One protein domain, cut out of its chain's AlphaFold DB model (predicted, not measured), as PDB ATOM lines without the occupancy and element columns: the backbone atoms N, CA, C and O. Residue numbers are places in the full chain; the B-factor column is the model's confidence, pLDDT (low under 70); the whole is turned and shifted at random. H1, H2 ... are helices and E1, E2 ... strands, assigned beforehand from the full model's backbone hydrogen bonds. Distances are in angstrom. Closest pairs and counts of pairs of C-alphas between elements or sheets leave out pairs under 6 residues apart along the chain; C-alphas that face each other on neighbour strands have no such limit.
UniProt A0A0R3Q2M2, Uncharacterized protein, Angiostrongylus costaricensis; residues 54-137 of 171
ATOM      1  N   ALA A  54     -17.047 -35.496   3.509       54.69
ATOM      2  CA  ALA A  54     -15.794 -34.884   3.092       54.69
ATOM      3  C   ALA A  54     -15.364 -35.482   1.752       54.69
ATOM      4  O   ALA A  54     -15.535 -36.683   1.535       54.69
ATOM      5  N   VAL A  55     -14.788 -34.670   0.863       53.69
ATOM      6  CA  VAL A  55     -14.374 -35.135  -0.464       53.69
ATOM      7  C   VAL A  55     -12.957 -34.677  -0.783       53.69
ATOM      8  O   VAL A  55     -12.603 -33.534  -0.511       53.69
ATOM      9  N   MET A  56     -12.139 -35.564  -1.350       57.84
ATOM     10  CA  MET A  56     -10.745 -35.282  -1.708       57.84
ATOM     11  C   MET A  56     -10.393 -35.844  -3.083       57.84
ATOM     12  O   MET A  56     -10.874 -36.911  -3.462       57.84
ATOM     13  N   ILE A  57      -9.499 -35.158  -3.794       58.41
ATOM     14  CA  ILE A  57      -8.891 -35.660  -5.030       58.41
ATOM     15  C   ILE A  57      -7.598 -36.389  -4.679       58.41
ATOM     16  O   ILE A  57      -6.738 -35.864  -3.976       58.41
ATOM     17  N   LEU A  58      -7.456 -37.601  -5.197       55.34
ATOM     18  CA  LEU A  58      -6.247 -38.401  -5.102       55.34
ATOM     19  C   LEU A  58      -5.451 -38.285  -6.407       55.34
ATOM     20  O   LEU A  58      -6.004 -38.120  -7.496       55.34
ATOM     21  N   THR A  59      -4.137 -38.460  -6.300       53.22
ATOM     22  CA  THR A  59      -3.149 -38.343  -7.387       53.22
ATOM     23  C   THR A  59      -3.420 -39.211  -8.628       53.22
ATOM     24  O   THR A  59      -2.850 -38.945  -9.682       53.22
ATOM     25  N   ASN A  60      -4.313 -40.203  -8.543       56.25
ATOM     26  CA  ASN A  60      -4.587 -41.197  -9.587       56.25
ATOM     27  C   ASN A  60      -5.943 -41.022 -10.299       56.25
ATOM     28  O   ASN A  60      -6.544 -42.017 -10.691       56.25
ATOM     29  N   ARG A  61      -6.443 -39.790 -10.479       71.19
ATOM     30  CA  ARG A  61      -7.786 -39.529 -11.057       71.19
ATOM     31  C   ARG A  61      -8.928 -40.145 -10.244       71.19
ATOM     32  O   ARG A  61      -9.931 -40.583 -10.799       71.19
ATOM     33  N   LEU A  62      -8.765 -40.195  -8.928       66.06
ATOM     34  CA  LEU A  62      -9.772 -40.742  -8.027       66.06
ATOM     35  C   LEU A  62     -10.294 -39.630  -7.131       66.06
ATOM     36  O   LEU A  62      -9.514 -38.839  -6.606       66.06
ATOM     37  N   ILE A  63     -11.603 -39.601  -6.928       72.19
ATOM     38  CA  ILE A  63     -12.259 -38.775  -5.920       72.19
ATOM     39  C   ILE A  63     -12.701 -39.689  -4.794       72.19
ATOM     40  O   ILE A  63     -13.390 -40.670  -5.026       72.19
ATOM     41  N   CYS A  64     -12.322 -39.365  -3.570       63.28
ATOM     42  CA  CYS A  64     -12.717 -40.096  -2.377       63.28
ATOM     43  C   CYS A  64     -13.763 -39.270  -1.628       63.28
ATOM     44  O   CYS A  64     -13.453 -38.150  -1.225       63.28
ATOM     45  N   ARG A  65     -14.977 -39.802  -1.455       71.50
ATOM     46  CA  ARG A  65     -16.039 -39.236  -0.611       71.50
ATOM     47  C   ARG A  65     -16.162 -40.081   0.645       71.50
ATOM     48  O   ARG A  65     -16.456 -41.270   0.568       71.50
ATOM     49  N   CYS A  66     -15.969 -39.462   1.800       61.84
ATOM     50  CA  CYS A  66     -16.097 -40.115   3.092       61.84
ATOM     51  C   CYS A  66     -17.245 -39.492   3.880       61.84
ATOM     52  O   CYS A  66     -17.261 -38.282   4.108       61.84
ATOM     53  N   SER A  67     -18.179 -40.326   4.326       61.06
ATOM     54  CA  SER A  67     -19.203 -39.933   5.283       61.06
ATOM     55  C   SER A  67     -18.614 -39.939   6.688       61.06
ATOM     56  O   SER A  67     -18.243 -40.982   7.223       61.06
ATOM     57  N   ILE A  68     -18.574 -38.773   7.326       57.22
ATOM     58  CA  ILE A  68     -18.010 -38.612   8.675       57.22
ATOM     59  C   ILE A  68     -18.871 -39.351   9.710       57.22
ATOM     60  O   ILE A  68     -18.362 -39.893  10.687       57.22
ATOM     61  N   ARG A  69     -20.191 -39.403   9.490       57.75
ATOM     62  CA  ARG A  69     -21.148 -40.005  10.427       57.75
ATOM     63  C   ARG A  69     -21.153 -41.529  10.373       57.75
ATOM     64  O   ARG A  69     -21.320 -42.168  11.409       57.75
ATOM     65  N   THR A  70     -21.062 -42.098   9.173       62.75
ATOM     66  CA  THR A  70     -21.138 -43.555   8.975       62.75
ATOM     67  C   THR A  70     -19.760 -44.199   8.850       62.75
ATOM     68  O   THR A  70     -19.649 -45.409   9.004       62.75
ATOM     69  N   GLY A  71     -18.713 -43.409   8.593       57.91
ATOM     70  CA  GLY A  71     -17.371 -43.904   8.285       57.91
ATOM     71  C   GLY A  71     -17.272 -44.568   6.911       57.91
ATOM     72  O   GLY A  71     -16.232 -45.132   6.576       57.91
ATOM     73  N   GLU A  72     -18.346 -44.533   6.118       61.88
ATOM     74  CA  GLU A  72     -18.365 -45.129   4.790       61.88
ATOM     75  C   GLU A  72     -17.566 -44.276   3.815       61.88
ATOM     76  O   GLU A  72     -17.721 -43.056   3.750       61.88
ATOM     77  N   ASN A  73     -16.733 -44.945   3.029       67.88
ATOM     78  CA  ASN A  73     -15.902 -44.329   2.014       67.88
ATOM     79  C   ASN A  73     -16.302 -44.870   0.639       67.88
ATOM     80  O   ASN A  73     -16.358 -46.084   0.443       67.88
ATOM     81  N   LYS A  74     -16.552 -43.965  -0.307       75.94
ATOM     82  CA  LYS A  74     -16.746 -44.273  -1.721       75.94
ATOM     83  C   LYS A  74     -15.683 -43.586  -2.553       75.94
ATOM     84  O   LYS A  74     -15.397 -42.405  -2.376       75.94
ATOM     85  N   THR A  75     -15.125 -44.332  -3.495       75.25
ATOM     86  CA  THR A  75     -14.156 -43.808  -4.453       75.25
ATOM     87  C   THR A  75     -14.806 -43.734  -5.827       75.25
ATOM     88  O   THR A  75     -15.452 -44.682  -6.251       75.25
ATOM     89  N   PHE A  76     -14.635 -42.607  -6.508       81.06
ATOM     90  CA  PHE A  76     -15.157 -42.344  -7.838       81.06
ATOM     91  C   PHE A  76     -13.999 -42.150  -8.813       81.06
ATOM     92  O   PHE A  76     -13.065 -41.394  -8.535       81.06
ATOM     93  N   MET A  77     -14.074 -42.788  -9.972       83.38
ATOM     94  CA  MET A  77     -13.162 -42.557 -11.086       83.38
ATOM     95  C   MET A  77     -13.516 -41.237 -11.770       83.38
ATOM     96  O   MET A  77     -14.645 -41.054 -12.222       83.38
ATOM     97  N   ILE A  78     -12.561 -40.313 -11.864       82.19
ATOM     98  CA  ILE A  78     -12.733 -39.091 -12.654       82.19
ATOM     99  C   ILE A  78     -12.701 -39.464 -14.132       82.19
ATOM    100  O   ILE A  78     -11.774 -40.141 -14.586       82.19
ATOM    101  N   ASP A  79     -13.707 -38.999 -14.868       78.12
ATOM    102  CA  ASP A  79     -13.798 -39.217 -16.307       78.12
ATOM    103  C   ASP A  79     -12.574 -38.655 -17.059       78.12
ATOM    104  O   ASP A  79     -11.853 -37.763 -16.600       78.12
ATOM    105  N   SER A  80     -12.347 -39.179 -18.259       76.88
ATOM    106  CA  SER A  80     -11.205 -38.868 -19.123       76.88
ATOM    107  C   SER A  80     -11.164 -37.407 -19.580       76.88
ATOM    108  O   SER A  80     -10.114 -36.949 -20.034       76.88
ATOM    109  N   ASP A  81     -12.282 -36.696 -19.428       79.50
ATOM    110  CA  ASP A  81     -12.482 -35.294 -19.797       79.50
ATOM    111  C   ASP A  81     -11.605 -34.314 -19.006       79.50
ATOM    112  O   ASP A  81     -11.394 -33.184 -19.452       79.50
ATOM    113  N   ILE A  82     -11.073 -34.730 -17.851       80.31
ATOM    114  CA  ILE A  82     -10.062 -33.968 -17.110       80.31
ATOM    115  C   ILE A  82      -8.704 -34.636 -17.315       80.31
ATOM    116  O   ILE A  82      -8.456 -35.784 -16.921       80.31
ATOM    117  N   THR A  83      -7.784 -33.910 -17.941       81.25
ATOM    118  CA  THR A  83      -6.436 -34.419 -18.206       81.25
ATOM    119  C   THR A  83      -5.639 -34.598 -16.903       81.25
ATOM    120  O   THR A  83      -5.920 -33.937 -15.899       81.25
ATOM    121  N   PRO A  84      -4.624 -35.483 -16.864       74.75
ATOM    122  CA  PRO A  84      -3.788 -35.636 -15.672       74.75
ATOM    123  C   PRO A  84      -3.058 -34.337 -15.304       74.75
ATOM    124  O   PRO A  84      -2.828 -34.076 -14.126       74.75
ATOM    125  N   ASP A  85      -2.727 -33.509 -16.296       75.56
ATOM    126  CA  ASP A  85      -2.055 -32.230 -16.076       75.56
ATOM    127  C   ASP A  85      -2.993 -31.186 -15.457       75.56
ATOM    128  O   ASP A  85      -2.587 -30.478 -14.538       75.56
ATOM    129  N   GLU A  86      -4.271 -31.156 -15.845       73.06
ATOM    130  CA  GLU A  86      -5.276 -30.321 -15.173       73.06
ATOM    131  C   GLU A  86      -5.497 -30.744 -13.716       73.06
ATOM    132  O   GLU A  86      -5.667 -29.887 -12.851       73.06
ATOM    133  N   LEU A  87      -5.440 -32.046 -13.411       71.50
ATOM    134  CA  LEU A  87      -5.525 -32.539 -12.031       71.50
ATOM    135  C   LEU A  87      -4.301 -32.160 -11.196       71.50
ATOM    136  O   LEU A  87      -4.445 -31.823 -10.021       71.50
ATOM    137  N   ARG A  88      -3.102 -32.170 -11.788       71.12
ATOM    138  CA  ARG A  88      -1.885 -31.658 -11.129       71.12
ATOM    139  C   ARG A  88      -1.974 -30.163 -10.832       71.12
ATOM    140  O   ARG A  88      -1.334 -29.691  -9.903       71.12
ATOM    141  N   GLN A  89      -2.776 -29.446 -11.611       66.44
ATOM    142  CA  GLN A  89      -3.079 -28.026 -11.453       66.44
ATOM    143  C   GLN A  89      -4.323 -27.781 -10.585       66.44
ATOM    144  O   GLN A  89      -4.858 -26.670 -10.587       66.44
ATOM    145  N   SER A  90      -4.822 -28.797  -9.871       64.81
ATOM    146  CA  SER A  90      -5.946 -28.628  -8.951       64.81
ATOM    147  C   SER A  90      -5.572 -27.683  -7.813       64.81
ATOM    148  O   SER A  90      -4.564 -27.851  -7.132       64.81
ATOM    149  N   SER A  91      -6.391 -26.650  -7.647       61.81
ATOM    150  CA  SER A  91      -6.250 -25.659  -6.586       61.81
ATOM    151  C   SER A  91      -7.179 -25.966  -5.424       61.81
ATOM    152  O   SER A  91      -6.801 -25.736  -4.282       61.81
ATOM    153  N   ASP A  92      -8.398 -26.426  -5.711       62.22
ATOM    154  CA  ASP A  92      -9.405 -26.684  -4.686       62.22
ATOM    155  C   ASP A  92     -10.451 -27.690  -5.176       62.22
ATOM    156  O   ASP A  92     -10.669 -27.855  -6.385       62.22
ATOM    157  N   PHE A  93     -11.105 -28.356  -4.230       63.34
ATOM    158  CA  PHE A  93     -12.140 -29.339  -4.489       63.34
ATOM    159  C   PHE A  93     -13.151 -29.426  -3.343       63.34
ATOM    160  O   PHE A  93     -12.782 -29.644  -2.192       63.34
ATOM    161  N   TYR A  94     -14.438 -29.300  -3.663       63.25
ATOM    162  CA  TYR A  94     -15.500 -29.295  -2.656       63.25
ATOM    163  C   TYR A  94     -16.826 -29.842  -3.190       63.25
ATOM    164  O   TYR A  94     -17.037 -29.972  -4.397       63.25
ATOM    165  N   LEU A  95     -17.741 -30.152  -2.272       60.97
ATOM    166  CA  LEU A  95     -19.086 -30.630  -2.576       60.97
ATOM    167  C   LEU A  95     -20.078 -29.455  -2.593       60.97
ATOM    168  O   LEU A  95     -20.091 -28.640  -1.673       60.97
ATOM    169  N   LEU A  96     -20.906 -29.362  -3.633       61.34
ATOM    170  CA  LEU A  96     -22.035 -28.424  -3.702       61.34
ATOM    171  C   LEU A  96     -23.340 -29.049  -3.190       61.34
ATOM    172  O   LEU A  96     -24.171 -28.345  -2.623       61.34
ATOM    173  N   ALA A  97     -23.530 -30.344  -3.435       65.06
ATOM    174  CA  ALA A  97     -24.682 -31.148  -3.025       65.06
ATOM    175  C   ALA A  97     -24.269 -32.629  -2.976       65.06
ATOM    176  O   ALA A  97     -23.246 -32.967  -3.559       65.06
ATOM    177  N   ASP A  98     -25.068 -33.514  -2.375       68.12
ATOM    178  CA  ASP A  98     -24.752 -34.943  -2.137       68.12
ATOM    179  C   ASP A  98     -24.066 -35.678  -3.313       68.12
ATOM    180  O   ASP A  98     -23.186 -36.522  -3.126       68.12
ATOM    181  N   ASN A  99     -24.445 -35.348  -4.550       77.75
ATOM    182  CA  ASN A  99     -23.898 -35.939  -5.769       77.75
ATOM    183  C   ASN A  99     -23.234 -34.930  -6.722       77.75
ATOM    184  O   ASN A  99     -22.926 -35.294  -7.854       77.75
ATOM    185  N   ILE A 100     -23.015 -33.679  -6.313       73.69
ATOM    186  CA  ILE A 100     -22.389 -32.649  -7.152       73.69
ATOM    187  C   ILE A 100     -21.127 -32.138  -6.471       73.69
ATOM    188  O   ILE A 100     -21.195 -31.503  -5.419       73.69
ATOM    189  N   ALA A 101     -19.983 -32.343  -7.116       71.56
ATOM    190  CA  ALA A 101     -18.695 -31.822  -6.682       71.56
ATOM    191  C   ALA A 101     -18.163 -30.765  -7.655       71.56
ATOM    192  O   ALA A 101     -18.532 -30.725  -8.828       71.56
ATOM    193  N   VAL A 102     -17.284 -29.896  -7.172       67.00
ATOM    194  CA  VAL A 102     -16.617 -28.875  -7.976       67.00
ATOM    195  C   VAL A 102     -15.120 -28.998  -7.797       67.00
ATOM    196  O   VAL A 102     -14.627 -28.971  -6.675       67.00
ATOM    197  N   LEU A 103     -14.414 -29.088  -8.920       75.00
ATOM    198  CA  LEU A 103     -12.962 -29.059  -9.010       75.00
ATOM    199  C   LEU A 103     -12.509 -27.754  -9.662       75.00
ATOM    200  O   LEU A 103     -12.887 -27.445 -10.795       75.00
ATOM    201  N   LEU A 104     -11.662 -27.015  -8.955       72.31
ATOM    202  CA  LEU A 104     -11.027 -25.801  -9.446       72.31
ATOM    203  C   LEU A 104      -9.585 -26.103  -9.841       72.31
ATOM    204  O   LEU A 104      -8.825 -26.650  -9.045       72.31
ATOM    205  N   THR A 105      -9.195 -25.727 -11.055       71.56
ATOM    206  CA  THR A 105      -7.822 -25.875 -11.545       71.56
ATOM    207  C   THR A 105      -7.268 -24.534 -12.006       71.56
ATOM    208  O   THR A 105      -8.002 -23.684 -12.520       71.56
ATOM    209  N   TYR A 106      -5.968 -24.329 -11.811       67.25
ATOM    210  CA  TYR A 106      -5.269 -23.129 -12.254       67.25
ATOM    211  C   TYR A 106      -3.995 -23.486 -13.021       67.25
ATOM    212  O   TYR A 106      -3.004 -23.948 -12.457       67.25
ATOM    213  N   ASN A 107      -4.023 -23.246 -14.329       69.06
ATOM    214  CA  ASN A 107      -2.876 -23.393 -15.208       69.06
ATOM    215  C   ASN A 107      -2.065 -22.094 -15.213       69.06
ATOM    216  O   ASN A 107      -2.480 -21.098 -15.807       69.06
ATOM    217  N   VAL A 108      -0.894 -22.124 -14.578       64.44
ATOM    218  CA  VAL A 108       0.009 -20.969 -14.473       64.44
ATOM    219  C   VAL A 108       0.609 -20.581 -15.827       64.44
ATOM    220  O   VAL A 108       0.742 -19.396 -16.110       64.44
ATOM    221  N   GLU A 109       0.936 -21.552 -16.684       72.94
ATOM    222  CA  GLU A 109       1.581 -21.306 -17.985       72.94
ATOM    223  C   GLU A 109       0.678 -20.493 -18.915       72.94
ATOM    224  O   GLU A 109       1.127 -19.581 -19.608       72.94
ATOM    225  N   ASN A 110      -0.617 -20.804 -18.881       67.25
ATOM    226  CA  ASN A 110      -1.625 -20.163 -19.715       67.25
ATOM    227  C   ASN A 110      -2.436 -19.097 -18.968       67.25
ATOM    228  O   ASN A 110      -3.335 -18.502 -19.563       67.25
ATOM    229  N   TYR A 111      -2.156 -18.867 -17.679       62.59
ATOM    230  CA  TYR A 111      -2.969 -18.050 -16.772       62.59
ATOM    231  C   TYR A 111      -4.459 -18.435 -16.803       62.59
ATOM    232  O   TYR A 111      -5.339 -17.581 -16.750       62.59
ATOM    233  N   GLN A 112      -4.776 -19.722 -16.934       64.06
ATOM    234  CA  GLN A 112      -6.152 -20.194 -17.094       64.06
ATOM    235  C   GLN A 112      -6.700 -20.754 -15.793       64.06
ATOM    236  O   GLN A 112      -6.181 -21.725 -15.253       64.06
ATOM    237  N   PHE A 113      -7.808 -20.188 -15.333       69.56
ATOM    238  CA  PHE A 113      -8.618 -20.757 -14.270       69.56
ATOM    239  C   PHE A 113      -9.748 -21.588 -14.880       69.56
ATOM    240  O   PHE A 113     -10.481 -21.092 -15.737       69.56
ATOM    241  N   SER A 114      -9.914 -22.834 -14.443       72.75
ATOM    242  CA  SER A 114     -11.013 -23.693 -14.881       72.75
ATOM    243  C   SER A 114     -11.810 -24.232 -13.703       72.75
ATOM    244  O   SER A 114     -11.261 -24.742 -12.734       72.75
ATOM    245  N   GLN A 115     -13.129 -24.159 -13.824       73.06
ATOM    246  CA  GLN A 115     -14.088 -24.762 -12.916       73.06
ATOM    247  C   GLN A 115     -14.735 -25.962 -13.608       73.06
ATOM    248  O   GLN A 115     -15.364 -25.811 -14.658       73.06
ATOM    249  N   HIS A 116     -14.611 -27.133 -12.997       78.56
ATOM    250  CA  HIS A 116     -15.227 -28.378 -13.440       78.56
ATOM    251  C   HIS A 116     -16.313 -28.765 -12.442       78.56
ATOM    252  O   HIS A 116     -16.031 -28.954 -11.261       78.56
ATOM    253  N   VAL A 117     -17.552 -28.869 -12.908       76.38
ATOM    254  CA  VAL A 117     -18.667 -29.393 -12.118       76.38
ATOM    255  C   VAL A 117     -18.813 -30.869 -12.451       76.38
ATOM    256  O   VAL A 117     -18.971 -31.239 -13.616       76.38
ATOM    257  N   LEU A 118     -18.745 -31.692 -11.415       84.06
ATOM    258  CA  LEU A 118     -18.731 -33.140 -11.479       84.06
ATOM    259  C   LEU A 118     -20.021 -33.692 -10.887       84.06
ATOM    260  O   LEU A 118     -20.402 -33.331  -9.776       84.06
ATOM    261  N   LEU A 119     -20.661 -34.595 -11.619       83.94
ATOM    262  CA  LEU A 119     -21.743 -35.425 -11.113       83.94
ATOM    263  C   LEU A 119     -21.151 -36.748 -10.618       83.94
ATOM    264  O   LEU A 119     -20.576 -37.502 -11.401       83.94
ATOM    265  N   LEU A 120     -21.295 -37.015  -9.324       86.88
ATOM    266  CA  LEU A 120     -20.870 -38.249  -8.675       86.88
ATOM    267  C   LEU A 120     -21.993 -39.286  -8.783       86.88
ATOM    268  O   LEU A 120     -23.089 -39.094  -8.255       86.88
ATOM    269  N   SER A 121     -21.727 -40.384  -9.483       88.62
ATOM    270  CA  SER A 121     -22.664 -41.496  -9.629       88.62
ATOM    271  C   SER A 121     -22.277 -42.628  -8.690       88.62
ATOM    272  O   SER A 121     -21.314 -43.352  -8.934       88.62
ATOM    273  N   ASP A 122     -23.065 -42.815  -7.633       85.50
ATOM    274  CA  ASP A 122     -22.889 -43.903  -6.665       85.50
ATOM    275  C   ASP A 122     -23.103 -45.300  -7.282       85.50
ATOM    276  O   ASP A 122     -22.671 -46.286  -6.694       85.50
ATOM    277  N   ILE A 123     -23.784 -45.397  -8.431       89.06
ATOM    278  CA  ILE A 123     -24.080 -46.672  -9.114       89.06
ATOM    279  C   ILE A 123     -22.904 -47.105  -9.987       89.06
ATOM    280  O   ILE A 123     -22.565 -48.283 -10.037       89.06
ATOM    281  N   THR A 124     -22.318 -46.158 -10.720       88.12
ATOM    282  CA  THR A 124     -21.242 -46.440 -11.680       88.12
ATOM    283  C   THR A 124     -19.859 -46.142 -11.118       88.12
ATOM    284  O   THR A 124     -18.885 -46.363 -11.824       88.12
ATOM    285  N   GLU A 125     -19.780 -45.585  -9.905       87.75
ATOM    286  CA  GLU A 125     -18.542 -45.142  -9.251       87.75
ATOM    287  C   GLU A 125     -17.714 -44.203 -10.140       87.75
ATOM    288  O   GLU A 125     -16.487 -44.219 -10.138       87.75
ATOM    289  N   ASN A 126     -18.404 -43.348 -10.900       88.69
ATOM    290  CA  ASN A 126     -17.784 -42.392 -11.815       88.69
ATOM    291  C   ASN A 126     -18.138 -40.960 -11.415       88.69
ATOM    292  O   ASN A 126     -19.258 -40.677 -10.983       88.69
ATOM    293  N   ALA A 127     -17.178 -40.063 -11.606       87.19
ATOM    294  CA  ALA A 127     -17.339 -38.625 -11.522       87.19
ATOM    295  C   ALA A 127     -17.294 -38.044 -12.941       87.19
ATOM    296  O   ALA A 127     -16.223 -37.906 -13.534       87.19
ATOM    297  N   THR A 128     -18.466 -37.718 -13.482       89.81
ATOM    298  CA  THR A 128     -18.621 -37.230 -14.860       89.81
ATOM    299  C   THR A 128     -18.658 -35.708 -14.888       89.81
ATOM    300  O   THR A 128     -19.380 -35.087 -14.107       89.81
ATOM    301  N   VAL A 129     -17.910 -35.089 -15.804       88.00
ATOM    302  CA  VAL A 129     -17.945 -33.635 -15.996       88.00
ATOM    303  C   VAL A 129     -19.257 -33.252 -16.669       88.00
ATOM    304  O   VAL A 129     -19.495 -33.574 -17.826       88.00
ATOM    305  N   ILE A 130     -20.111 -32.530 -15.950       83.38
ATOM    306  CA  ILE A 130     -21.379 -32.020 -16.495       83.38
ATOM    307  C   ILE A 130     -21.267 -30.567 -16.958       83.38
ATOM    308  O   ILE A 130     -22.068 -30.101 -17.766       83.38
ATOM    309  N   MET A 131     -20.273 -29.837 -16.454       78.12
ATOM    310  CA  MET A 131     -19.983 -28.475 -16.881       78.12
ATOM    311  C   MET A 131     -18.499 -28.186 -16.709       78.12
ATOM    312  O   MET A 131     -17.918 -28.462 -15.661       78.12
ATOM    313  N   LYS A 132     -17.907 -27.547 -17.716       83.12
ATOM    314  CA  LYS A 132     -16.578 -26.948 -17.629       83.12
ATOM    315  C   LYS A 132     -16.670 -25.479 -17.995       83.12
ATOM    316  O   LYS A 132     -17.221 -25.124 -19.037       83.12
ATOM    317  N   ARG A 133     -16.113 -24.622 -17.147       65.38
ATOM    318  CA  ARG A 133     -15.966 -23.195 -17.419       65.38
ATOM    319  C   ARG A 133     -14.508 -22.808 -17.270       65.38
ATOM    320  O   ARG A 133     -13.967 -22.900 -16.176       65.38
ATOM    321  N   THR A 134     -13.907 -22.322 -18.346       71.12
ATOM    322  CA  THR A 134     -12.522 -21.846 -18.349       71.12
ATOM    323  C   THR A 134     -12.492 -20.340 -18.574       71.12
ATOM    324  O   THR A 134     -13.222 -19.807 -19.410       71.12
ATOM    325  N   MET A 135     -11.653 -19.653 -17.809       54.00
ATOM    326  CA  MET A 135     -11.402 -18.225 -17.908       54.00
ATOM    327  C   MET A 135      -9.893 -17.987 -17.931       54.00
ATOM    328  O   MET A 135      -9.189 -18.330 -16.986       54.00
ATOM    329  N   THR A 136      -9.402 -17.371 -19.002       58.06
ATOM    330  CA  THR A 136      -8.023 -16.880 -19.059       58.06
ATOM    331  C   THR A 136      -7.935 -15.579 -18.271       58.06
ATOM    332  O   THR A 136      -8.589 -14.589 -18.611       58.06
ATOM    333  N   LEU A 137      -7.143 -15.583 -17.207       53.69
ATOM    334  CA  LEU A 137      -6.753 -14.387 -16.488       53.69
ATOM    335  C   LEU A 137      -5.700 -13.651 -17.329       53.69
ATOM    336  O   LEU A 137      -4.798 -14.282 -17.881       53.69
TER     337      LEU A 137
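Overview. This is residues 54 to 137 of the 171 residues of an uncharacterized protein of Angiostrongylus costaricensis (UniProt A0A0R3Q2M2). One seven-stranded sheet curls into a nearly closed barrel-like shape: E1, E2 and E3 face E6, E5 and E4, with E7 as the hinge. Edge strands E1 and E4 come near each other across the remaining opening, and one short helix, H1, is over E4. The 84 printed residues, mostly strand, run E1 E2 E3 H1 E4 E5 E6 E7; across the mixed sheet the order is E1 E2 E3 E7 E6 E5 E4. The whole is compact, with a radius of gyration of the C-alphas of 12.7 A, yet elongated, spanning 41 by 22 by 20 A.

Arrangement. E1, residues 54 to 58, E2, residues 62 to 67, and E3, residues 73 to 78, form a meander, each strand the antiparallel neighbour of the one before; N 56 and O 64 are 2.9 A apart, N 63 and O 76 2.8 A, both within hydrogen-bond range. H1, residues 84 to 88, has its O i to N i+4 pair within range. E4, residues 90 to 97, E5, residues 100 to 107, E6, residues 112 to 121, and E7, residues 126 to 136, form a second meander, with N 102 and O 94, N 103 and O 116, and N 115 and O 133 each 2.8 A apart. E3 and E7 are parallel, with N 127 and O 77 2.8 A apart. The closest C-alphas of E1 and E4, Val 55 and Tyr 94, are 6.3 A apart. H1 is on the sheet at a height of 6.0 A, over E4.

Along the chain. E1 begins at C-alpha 54, (-15.794, -34.884, 3.092). E4 measures 19.8 A, E5 23.1 A, E6 28.0 A and E7 28.3 A. E7 bends by 58 degrees at residue 130 and ends at C-alpha 136, (-8.023, -16.880, -19.059).

Size, cuts and confidence. The two farthest C-alphas, Thr 70 and Asn 110, are 41.8 A apart. The printed part has no cut and its links are tight. Mean pLDDT of the printed part is 71.0; 39 residues are under 70, among them 54 to 60 and 89 to 98.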